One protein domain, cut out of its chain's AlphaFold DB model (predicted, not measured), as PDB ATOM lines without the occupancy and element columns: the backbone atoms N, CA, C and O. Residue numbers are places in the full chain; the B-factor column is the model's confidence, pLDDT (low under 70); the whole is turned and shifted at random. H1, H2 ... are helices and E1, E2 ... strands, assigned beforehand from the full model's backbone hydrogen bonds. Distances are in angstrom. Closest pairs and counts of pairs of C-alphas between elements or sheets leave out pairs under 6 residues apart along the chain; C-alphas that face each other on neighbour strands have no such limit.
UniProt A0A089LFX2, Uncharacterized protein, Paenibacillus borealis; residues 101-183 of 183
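AT A GLANCE: This is residues 101 to 183 of the 183 residues of an uncharacterized protein of Paenibacillus borealis (UniProt A0A089LFX2). What shape is it? A loose rod has parallel strands E1 and E2 in its middle, between long helices H1 and H3; residues 119 to 124 stick out. What makes it up? The class is mixed, 83 residues with E1, H1, E2, H2, H3 in order; the radius of gyration of the C-alphas is 15.2 A, the spans 55 by 27 by 14 A.

IN THESE COORDINATES: What comes first? E1, residues 106 to 111, starts with C-alpha 106 at (219.068, 141.158, 191.722); H1 is 123 to 141, 27.6 A. What follows? E2 is 147 to 152, H2 159 to 162, H3 164 to 180, 24.8 A, ending with C-alpha 180 at (209.204, 138.816, 180.790).

HOW THE PARTS SIT: How do strands pair? N 108 of E1 and O 148 of E2 are within hydrogen-bond range, 2.9 A; with H1 between, they form a strand-helix-strand unit. And the helices? H1 and H3 are apart, and every O i to N i+4 pair in them is within hydrogen-bond range. Their closest C-alphas to E1 are Lys 141 to Val 108, 5.9 A, and Ser 170 to Ile 107, 6.7 A.

THE WHOLE: Which link is long? E1 to H1 is. Where is confidence low? Residues 118 and 180 to 183 have pLDDT under 70.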
ATOM      1  N   ALA A 101     229.583 143.001 186.530       87.00
ATOM      2  CA  ALA A 101     228.146 143.008 186.754       87.00
ATOM      3  C   ALA A 101     227.431 142.113 185.730       87.00
ATOM      4  O   ALA A 101     227.826 142.018 184.568       87.00
ATOM      5  N   THR A 102     226.363 141.462 186.175       87.38
ATOM      6  CA  THR A 102     225.547 140.564 185.346       87.38
ATOM      7  C   THR A 102     224.225 141.223 184.954       87.38
ATOM      8  O   THR A 102     223.841 142.258 185.494       87.38
ATOM      9  N   GLU A 103     223.478 140.605 184.042       89.44
ATOM     10  CA  GLU A 103     222.112 141.040 183.704       89.44
ATOM     11  C   GLU A 103     221.032 140.353 184.550       89.44
ATOM     12  O   GLU A 103     219.860 140.737 184.513       89.44
ATOM     13  N   ILE A 104     221.419 139.359 185.357       88.00
ATOM     14  CA  ILE A 104     220.500 138.572 186.180       88.00
ATOM     15  C   ILE A 104     219.808 139.504 187.186       88.00
ATOM     16  O   ILE A 104     220.505 140.167 187.959       88.00
ATOM     17  N   PRO A 105     218.462 139.541 187.250       90.12
ATOM     18  CA  PRO A 105     217.755 140.378 188.212       90.12
ATOM     19  C   PRO A 105     218.195 140.110 189.658       90.12
ATOM     20  O   PRO A 105     218.187 138.966 190.142       90.12
ATOM     21  N   LEU A 106     218.557 141.188 190.356       89.81
ATOM     22  CA  LEU A 106     219.068 141.158 191.722       89.81
ATOM     23  C   LEU A 106     218.296 142.142 192.596       89.81
ATOM     24  O   LEU A 106     218.141 143.315 192.266       89.81
ATOM     25  N   ILE A 107     217.828 141.652 193.737       93.56
ATOM     26  CA  ILE A 107     217.249 142.485 194.784       93.56
ATOM     27  C   ILE A 107     218.044 142.202 196.045       93.56
ATOM     28  O   ILE A 107     218.067 141.067 196.519       93.56
ATOM     29  N   VAL A 108     218.693 143.237 196.561       91.25
ATOM     30  CA  VAL A 108     219.355 143.212 197.862       91.25
ATOM     31  C   VAL A 108     218.365 143.767 198.871       91.25
ATOM     32  O   VAL A 108     217.875 144.882 198.700       91.25
ATOM     33  N   ILE A 109     218.038 142.989 199.898       92.38
ATOM     34  CA  ILE A 109     217.176 143.433 200.995       92.38
ATOM     35  C   ILE A 109     218.088 143.659 202.193       92.38
ATOM     36  O   ILE A 109     218.760 142.726 202.620       92.38
ATOM     37  N   LYS A 110     218.127 144.881 202.726       89.50
ATOM     38  CA  LYS A 110     218.922 145.191 203.919       89.50
ATOM     39  C   LYS A 110     218.042 145.553 205.101       89.50
ATOM     40  O   LYS A 110     216.998 146.188 204.934       89.50
ATOM     41  N   SER A 111     218.507 145.219 206.295       89.44
ATOM     42  CA  SER A 111     217.881 145.650 207.536       89.44
ATOM     43  C   SER A 111     218.081 147.153 207.743       89.44
ATOM     44  O   SER A 111     219.037 147.768 207.253       89.44
ATOM     45  N   VAL A 112     217.135 147.769 208.445       84.75
ATOM     46  CA  VAL A 112     217.270 149.157 208.916       84.75
ATOM     47  C   VAL A 112     217.741 149.174 210.367       84.75
ATOM     48  O   VAL A 112     218.496 150.060 210.765       84.75
ATOM     49  N   VAL A 113     217.339 148.175 211.154       84.94
ATOM     50  CA  VAL A 113     217.716 148.053 212.558       84.94
ATOM     51  C   VAL A 113     219.017 147.258 212.660       84.94
ATOM     52  O   VAL A 113     219.067 146.073 212.353       84.94
ATOM     53  N   VAL A 114     220.087 147.904 213.121       83.56
ATOM     54  CA  VAL A 114     221.380 147.253 213.392       83.56
ATOM     55  C   VAL A 114     221.791 147.601 214.814       83.56
ATOM     56  O   VAL A 114     222.379 148.659 215.066       83.56
ATOM     57  N   ASN A 115     221.408 146.726 215.746       80.00
ATOM     58  CA  ASN A 115     221.561 146.931 217.190       80.00
ATOM     59  C   ASN A 115     222.265 145.770 217.908       80.00
ATOM     60  O   ASN A 115     222.576 145.884 219.093       80.00
ATOM     61  N   GLU A 116     222.535 144.675 217.204       75.81
ATOM     62  CA  GLU A 116     223.239 143.519 217.746       75.81
ATOM     63  C   GLU A 116     224.746 143.749 217.615       75.81
ATOM     64  O   GLU A 116     225.331 143.587 216.549       75.81
ATOM     65  N   PHE A 117     225.375 144.179 218.708       77.75
ATOM     66  CA  PHE A 117     226.818 144.394 218.784       77.75
ATOM     67  C   PHE A 117     227.408 143.607 219.945       77.75
ATOM     68  O   PHE A 117     226.738 143.363 220.952       77.75
ATOM     69  N   TYR A 118     228.690 143.260 219.838       69.50
ATOM     70  CA  TYR A 118     229.385 142.586 220.926       69.50
ATOM     71  C   TYR A 118     229.403 143.469 222.193       69.50
ATOM     72  O   TYR A 118     229.602 144.689 222.084       69.50
ATOM     73  N   PRO A 119     229.211 142.905 223.402       74.50
ATOM     74  CA  PRO A 119     229.294 143.673 224.641       74.50
ATOM     75  C   PRO A 119     230.620 144.437 224.758       74.50
ATOM     76  O   PRO A 119     231.689 143.871 224.550       74.50
ATOM     77  N   GLY A 120     230.548 145.727 225.090       77.56
ATOM     78  CA  GLY A 120     231.724 146.601 225.184       77.56
ATOM     79  C   GLY A 120     232.142 147.283 223.874       77.56
ATOM     80  O   GLY A 120     233.099 148.049 223.887       77.56
ATOM     81  N   THR A 121     231.424 147.072 222.765       80.19
ATOM     82  CA  THR A 121     231.676 147.811 221.512       80.19
ATOM     83  C   THR A 121     231.364 149.303 221.694       80.19
ATOM     84  O   THR A 121     230.250 149.659 222.103       80.19
ATOM     85  N   SER A 122     232.332 150.166 221.366       88.38
ATOM     86  CA  SER A 122     232.190 151.628 221.451       88.38
ATOM     87  C   SER A 122     231.119 152.164 220.488       88.38
ATOM     88  O   SER A 122     230.840 151.547 219.458       88.38
ATOM     89  N   GLU A 123     230.516 153.319 220.789       89.38
ATOM     90  CA  GLU A 123     229.528 153.940 219.887       89.38
ATOM     91  C   GLU A 123     230.130 154.342 218.534       89.38
ATOM     92  O   GLU A 123     229.471 154.187 217.503       89.38
ATOM     93  N   ASP A 124     231.398 154.756 218.503       90.06
ATOM     94  CA  ASP A 124     232.103 155.041 217.252       90.06
ATOM     95  C   ASP A 124     232.289 153.777 216.409       90.06
ATOM     96  O   ASP A 124     231.973 153.779 215.215       90.06
ATOM     97  N   THR A 125     232.707 152.666 217.025       83.19
ATOM     98  CA  THR A 125     232.819 151.368 216.344       83.19
ATOM     99  C   THR A 125     231.451 150.923 215.811       83.19
ATOM    100  O   THR A 125     231.345 150.515 214.653       83.19
ATOM    101  N   LYS A 126     230.376 151.066 216.601       86.00
ATOM    102  CA  LYS A 126     229.000 150.758 216.163       86.00
ATOM    103  C   LYS A 126     228.579 151.600 214.963       86.00
ATOM    104  O   LYS A 126     227.998 151.070 214.018       86.00
ATOM    105  N   ARG A 127     228.861 152.908 214.979       88.31
ATOM    106  CA  ARG A 127     228.569 153.815 213.860       88.31
ATOM    107  C   ARG A 127     229.284 153.364 212.589       88.31
ATOM    108  O   ARG A 127     228.634 153.265 211.550       88.31
ATOM    109  N   ILE A 128     230.574 153.038 212.684       87.62
ATOM    110  CA  ILE A 128     231.367 152.555 211.546       87.62
ATOM    111  C   ILE A 128     230.785 151.247 211.003       87.62
ATOM    112  O   ILE A 128     230.583 151.132 209.800       87.62
ATOM    113  N   ILE A 129     230.447 150.280 211.862       83.12
ATOM    114  CA  ILE A 129     229.847 149.006 211.427       83.12
ATOM    115  C   ILE A 129     228.550 149.248 210.640       83.12
ATOM    116  O   ILE A 129     228.378 148.696 209.554       83.12
ATOM    117  N   ARG A 130     227.656 150.114 211.138       86.44
ATOM    118  CA  ARG A 130     226.402 150.457 210.439       86.44
ATOM    119  C   ARG A 130     226.654 151.084 209.069       86.44
ATOM    120  O   ARG A 130     225.964 150.758 208.104       86.44
ATOM    121  N   GLU A 131     227.636 151.975 208.985       88.00
ATOM    122  CA  GLU A 131     228.045 152.603 207.730       88.00
ATOM    123  C   GLU A 131     228.569 151.557 206.740       88.00
ATOM    124  O   GLU A 131     228.100 151.495 205.605       88.00
ATOM    125  N   LYS A 132     229.439 150.649 207.187       83.19
ATOM    126  CA  LYS A 132     230.001 149.590 206.342       83.19
ATOM    127  C   LYS A 132     228.972 148.581 205.856       83.19
ATOM    128  O   LYS A 132     229.014 148.215 204.685       83.19
ATOM    129  N   LEU A 133     227.999 148.215 206.686       84.19
ATOM    130  CA  LEU A 133     226.861 147.395 206.260       84.19
ATOM    131  C   LEU A 133     226.027 148.089 205.177       84.19
ATOM    132  O   LEU A 133     225.612 147.462 204.200       84.19
ATOM    133  N   ARG A 134     225.815 149.403 205.307       86.00
ATOM    134  CA  ARG A 134     225.121 150.191 204.284       86.00
ATOM    135  C   ARG A 134     225.910 150.240 202.980       86.00
ATOM    136  O   ARG A 134     225.305 150.118 201.914       86.00
ATOM    137  N   GLU A 135     227.218 150.460 203.039       86.50
ATOM    138  CA  GLU A 135     228.051 150.464 201.838       86.50
ATOM    139  C   GLU A 135     228.057 149.080 201.166       86.50
ATOM    140  O   GLU A 135     227.844 148.995 199.962       86.50
ATOM    141  N   ALA A 136     228.198 147.993 201.935       83.12
ATOM    142  CA  ALA A 136     228.185 146.623 201.419       83.12
ATOM    143  C   ALA A 136     226.888 146.292 200.670       83.12
ATOM    144  O   ALA A 136     226.920 145.794 199.545       83.12
ATOM    145  N   ALA A 137     225.735 146.650 201.241       85.62
ATOM    146  CA  ALA A 137     224.450 146.470 200.572       85.62
ATOM    147  C   ALA A 137     224.339 147.293 199.272       85.62
ATOM    148  O   ALA A 137     223.713 146.854 198.304       85.62
ATOM    149  N   ASN A 138     224.955 148.480 199.229       87.50
ATOM    150  CA  ASN A 138     225.017 149.283 198.010       87.50
ATOM    151  C   ASN A 138     225.948 148.683 196.957       87.50
ATOM    152  O   ASN A 138     225.598 148.724 195.784       87.50
ATOM    153  N   ASP A 139     227.080 148.105 197.346       85.56
ATOM    154  CA  ASP A 139     227.987 147.454 196.400       85.56
ATOM    155  C   ASP A 139     227.355 146.198 195.803       85.56
ATOM    156  O   ASP A 139     227.404 146.000 194.590       85.56
ATOM    157  N   LEU A 140     226.692 145.388 196.637       85.12
ATOM    158  CA  LEU A 140     226.008 144.175 196.194       85.12
ATOM    159  C   LEU A 140     224.948 144.475 195.138       85.12
ATOM    160  O   LEU A 140     224.839 143.736 194.163       85.12
ATOM    161  N   LYS A 141     224.187 145.571 195.275       88.94
ATOM    162  CA  LYS A 141     223.171 145.914 194.268       88.94
ATOM    163  C   LYS A 141     223.815 146.153 192.894       88.94
ATOM    164  O   LYS A 141     223.200 145.837 191.888       88.94
ATOM    165  N   ASN A 142     225.055 146.638 192.848       89.00
ATOM    166  CA  ASN A 142     225.755 146.955 191.604       89.00
ATOM    167  C   ASN A 142     226.328 145.712 190.897       89.00
ATOM    168  O   ASN A 142     226.850 145.828 189.792       89.00
ATOM    169  N   TRP A 143     226.212 144.512 191.481       87.88
ATOM    170  CA  TRP A 143     226.591 143.252 190.819       87.88
ATOM    171  C   TRP A 143     225.610 142.826 189.722       87.88
ATOM    172  O   TRP A 143     225.839 141.852 188.999       87.88
ATOM    173  N   SER A 144     224.509 143.558 189.583       89.69
ATOM    174  CA  SER A 144     223.595 143.443 188.463       89.69
ATOM    175  C   SER A 144     223.287 144.821 187.904       89.69
ATOM    176  O   SER A 144     222.999 145.745 188.663       89.69
ATOM    177  N   VAL A 145     223.250 144.946 186.579       91.06
ATOM    178  CA  VAL A 145     222.747 146.168 185.921       91.06
ATOM    179  C   VAL A 145     221.259 146.400 186.212       91.06
ATOM    180  O   VAL A 145     220.783 147.528 186.175       91.06
ATOM    181  N   ASN A 146     220.540 145.333 186.575       90.44
ATOM    182  CA  ASN A 146     219.138 145.343 186.994       90.44
ATOM    183  C   ASN A 146     218.989 145.275 188.522       90.44
ATOM    184  O   ASN A 146     217.938 144.875 189.039       90.44
ATOM    185  N   GLY A 147     220.062 145.584 189.251       91.25
ATOM    186  CA  GLY A 147     220.115 145.479 190.693       91.25
ATOM    187  C   GLY A 147     219.383 146.609 191.403       91.25
ATOM    188  O   GLY A 147     219.492 147.780 191.043       91.25
ATOM    189  N   ARG A 148     218.648 146.266 192.462       92.31
ATOM    190  CA  ARG A 148     218.021 147.248 193.354       92.31
ATOM    191  C   ARG A 148     218.282 146.924 194.816       92.31
ATOM    192  O   ARG A 148     218.436 145.760 195.186       92.31
ATOM    193  N   LEU A 149     218.264 147.965 195.638       92.81
ATOM    194  CA  LEU A 149     218.331 147.867 197.090       92.81
ATOM    195  C   LEU A 149     216.953 148.175 197.682       92.81
ATOM    196  O   LEU A 149     216.332 149.170 197.313       92.81
ATOM    197  N   VAL A 150     216.498 147.332 198.601       93.69
ATOM    198  CA  VAL A 150     215.253 147.484 199.356       93.69
ATOM    199  C   VAL A 150     215.588 147.519 200.842       93.69
ATOM    200  O   VAL A 150     216.357 146.695 201.333       93.69
ATOM    201  N   GLU A 151     215.013 148.472 201.568       92.69
ATOM    202  CA  GLU A 151     215.199 148.595 203.014       92.69
ATOM    203  C   GLU A 151     214.013 147.980 203.765       92.69
ATOM    204  O   GLU A 151     212.871 148.418 203.621       92.69
ATOM    205  N   ALA A 152     214.284 146.976 204.598       91.38
ATOM    206  CA  ALA A 152     213.296 146.364 205.475       91.38
ATOM    207  C   ALA A 152     213.131 147.205 206.748       91.38
ATOM    208  O   ALA A 152     213.815 147.011 207.757       91.38
ATOM    209  N   SER A 153     212.236 148.189 206.671       89.75
ATOM    210  CA  SER A 153     211.912 149.063 207.801       89.75
ATOM    211  C   SER A 153     211.383 148.256 208.986       89.75
ATOM    212  O   SER A 153     210.547 147.373 208.818       89.75
ATOM    213  N   GLY A 154     211.878 148.567 210.186       86.94
ATOM    214  CA  GLY A 154     211.499 147.873 211.419       86.94
ATOM    215  C   GLY A 154     212.103 146.474 211.591       86.94
ATOM    216  O   GLY A 154     211.872 145.868 212.631       86.94
ATOM    217  N   SER A 155     212.888 145.981 210.629       86.44
ATOM    218  CA  SER A 155     213.554 144.677 210.716       86.44
ATOM    219  C   SER A 155     215.031 144.804 211.089       86.44
ATOM    220  O   SER A 155     215.739 145.692 210.595       86.44
ATOM    221  N   GLY A 156     215.465 143.898 211.963       85.12
ATOM    222  CA  GLY A 156     216.832 143.575 212.337       85.12
ATOM    223  C   GLY A 156     217.443 142.485 211.456       85.12
ATOM    224  O   GLY A 156     217.204 142.439 210.250       85.12
ATOM    225  N   HIS A 157     218.279 141.627 212.045       81.12
ATOM    226  CA  HIS A 157     219.073 140.639 211.304       81.12
ATOM    227  C   HIS A 157     218.204 139.592 210.586       81.12
ATOM    228  O   HIS A 157     218.498 139.186 209.465       81.12
ATOM    229  N   ASN A 158     217.079 139.198 211.186       81.38
ATOM    230  CA  ASN A 158     216.234 138.122 210.675       81.38
ATOM    231  C   ASN A 158     215.020 138.659 209.902       81.38
ATOM    232  O   ASN A 158     213.875 138.336 210.224       81.38
ATOM    233  N   ILE A 159     215.264 139.443 208.845       87.38
ATOM    234  CA  ILE A 159     214.214 140.082 208.021       87.38
ATOM    235  C   ILE A 159     213.155 139.073 207.557       87.38
ATOM    236  O   ILE A 159     211.966 139.368 207.562       87.38
ATOM    237  N   HIS A 160     213.571 137.860 207.193       84.19
ATOM    238  CA  HIS A 160     212.676 136.802 206.722       84.19
ATOM    239  C   HIS A 160     211.677 136.305 207.783       84.19
ATOM    240  O   HIS A 160     210.647 135.742 207.421       84.19
ATOM    241  N   ILE A 161     211.961 136.511 209.072       84.38
ATOM    242  CA  ILE A 161     211.051 136.208 210.185       84.38
ATOM    243  C   ILE A 161     210.227 137.444 210.551       84.38
ATOM    244  O   ILE A 161     209.028 137.341 210.787       84.38
ATOM    245  N   GLU A 162     210.869 138.608 210.607       86.12
ATOM    246  CA  GLU A 162     210.273 139.837 211.141       86.12
ATOM    247  C   GLU A 162     209.388 140.566 210.124       86.12
ATOM    248  O   GLU A 162     208.376 141.158 210.485       86.12
ATOM    249  N   ASN A 163     209.760 140.518 208.846       91.50
ATOM    250  CA  ASN A 163     209.016 141.099 207.736       91.50
ATOM    251  C   ASN A 163     209.025 140.131 206.538       91.50
ATOM    252  O   ASN A 163     209.628 140.410 205.503       91.50
ATOM    253  N   PRO A 164     208.366 138.966 206.651       91.56
ATOM    254  CA  PRO A 164     208.370 137.953 205.594       91.56
ATOM    255  C   PRO A 164     207.786 138.473 204.272       91.56
ATOM    256  O   PRO A 164     208.192 138.023 203.200       91.56
ATOM    257  N   GLN A 165     206.867 139.444 204.326       93.56
ATOM    258  CA  GLN A 165     206.198 139.973 203.139       93.56
ATOM    259  C   GLN A 165     207.181 140.652 202.175       93.56
ATOM    260  O   GLN A 165     207.106 140.411 200.975       93.56
ATOM    261  N   ILE A 166     208.163 141.411 202.680       93.75
ATOM    262  CA  ILE A 166     209.155 142.083 201.822       93.75
ATOM    263  C   ILE A 166     210.010 141.086 201.027       93.75
ATOM    264  O   ILE A 166     210.426 141.362 199.897       93.75
ATOM    265  N   VAL A 167     210.247 139.906 201.606       91.50
ATOM    266  CA  VAL A 167     210.969 138.805 200.964       91.50
ATOM    267  C   VAL A 167     210.097 138.185 199.877       91.50
ATOM    268  O   VAL A 167     210.556 138.031 198.745       91.50
ATOM    269  N   VAL A 168     208.831 137.885 200.186       93.69
ATOM    270  CA  VAL A 168     207.864 137.337 199.221       93.69
ATOM    271  C   VAL A 168     207.678 138.279 198.031       93.69
ATOM    272  O   VAL A 168     207.813 137.846 196.887       93.69
ATOM    273  N   ASP A 169     207.451 139.569 198.278       94.75
ATOM    274  CA  ASP A 169     207.254 140.574 197.230       94.75
ATOM    275  C   ASP A 169     208.487 140.702 196.331       94.75
ATOM    276  O   ASP A 169     208.374 140.763 195.105       94.75
ATOM    277  N   SER A 170     209.682 140.668 196.927       94.12
ATOM    278  CA  SER A 170     210.943 140.692 196.183       94.12
ATOM    279  C   SER A 170     211.115 139.451 195.303       94.12
ATOM    280  O   SER A 170     211.511 139.566 194.142       94.12
ATOM    281  N   ILE A 171     210.778 138.262 195.810       91.94
ATOM    282  CA  ILE A 171     210.817 137.023 195.020       91.94
ATOM    283  C   ILE A 171     209.839 137.113 193.845       91.94
ATOM    284  O   ILE A 171     210.224 136.840 192.707       91.94
ATOM    285  N   LEU A 172     208.596 137.533 194.095       93.88
ATOM    286  CA  LEU A 172     207.579 137.685 193.053       93.88
ATOM    287  C   LEU A 172     208.009 138.688 191.978       93.88
ATOM    288  O   LEU A 172     207.793 138.444 190.791       93.88
ATOM    289  N   GLU A 173     208.656 139.788 192.360       92.19
ATOM    290  CA  GLU A 173     209.187 140.761 191.407       92.19
ATOM    291  C   GLU A 173     210.284 140.164 190.514       92.19
ATOM    292  O   GLU A 173     210.243 140.346 189.294       92.19
ATOM    293  N   ILE A 174     211.238 139.423 191.090       90.88
ATOM    294  CA  ILE A 174     212.287 138.743 190.312       90.88
ATOM    295  C   ILE A 174     211.664 137.759 189.325       90.88
ATOM    296  O   ILE A 174     212.059 137.739 188.159       90.88
ATOM    297  N   LEU A 175     210.685 136.965 189.766       89.81
ATOM    298  CA  LEU A 175     210.018 135.982 188.912       89.81
ATOM    299  C   LEU A 175     209.283 136.650 187.749       89.81
ATOM    300  O   LEU A 175     209.419 136.205 186.614       89.81
ATOM    301  N   ARG A 176     208.567 137.753 188.000       89.50
ATOM    302  CA  ARG A 176     207.913 138.529 186.934       89.50
ATOM    303  C   ARG A 176     208.928 139.056 185.923       89.50
ATOM    304  O   ARG A 176     208.722 138.889 184.727       89.50
ATOM    305  N   LYS A 177     210.041 139.633 186.391       84.06
ATOM    306  CA  LYS A 177     211.112 140.131 185.514       84.06
ATOM    307  C   LYS A 177     211.710 139.009 184.665       84.06
ATOM    308  O   LYS A 177     211.803 139.170 183.457       84.06
ATOM    309  N   ALA A 178     212.028 137.866 185.272       80.00
ATOM    310  CA  ALA A 178     212.616 136.721 184.577       80.00
ATOM    311  C   ALA A 178     211.665 136.054 183.567       80.00
ATOM    312  O   ALA A 178     212.120 135.510 182.564       80.00
ATOM    313  N   LEU A 179     210.351 136.081 183.818       76.75
ATOM    314  CA  LEU A 179     209.343 135.578 182.879       76.75
ATOM    315  C   LEU A 179     209.166 136.509 181.673       76.75
ATOM    316  O   LEU A 179     208.954 136.022 180.567       76.75
ATOM    317  N   LEU A 180     209.303 137.824 181.865       61.81
ATOM    318  CA  LEU A 180     209.204 138.816 180.790       61.81
ATOM    319  C   LEU A 180     210.439 138.850 179.877       61.81
ATOM    320  O   LEU A 180     210.322 139.264 178.734       61.81
ATOM    321  N   THR A 181     211.608 138.396 180.344       58.97
ATOM    322  CA  THR A 181     212.837 138.316 179.522       58.97
ATOM    323  C   THR A 181     212.875 137.092 178.596       58.97
ATOM    324  O   THR A 181     213.810 136.942 177.820       58.97
ATOM    325  N   LYS A 182     211.895 136.180 178.697       55.91
ATOM    326  CA  LYS A 182     211.784 134.975 177.852       55.91
ATOM    327  C   LYS A 182     210.922 135.174 176.593       55.91
ATOM    328  O   LYS A 182     210.564 134.175 175.970       55.91
ATOM    329  N   VAL A 183     210.581 136.416 176.243       41.72
ATOM    330  CA  VAL A 183     209.832 136.779 175.025       41.72
ATOM    331  C   VAL A 183     210.757 137.479 174.045       41.72
ATOM    332  O   VAL A 183     211.472 138.400 174.496       41.72
TER     333      VAL A 183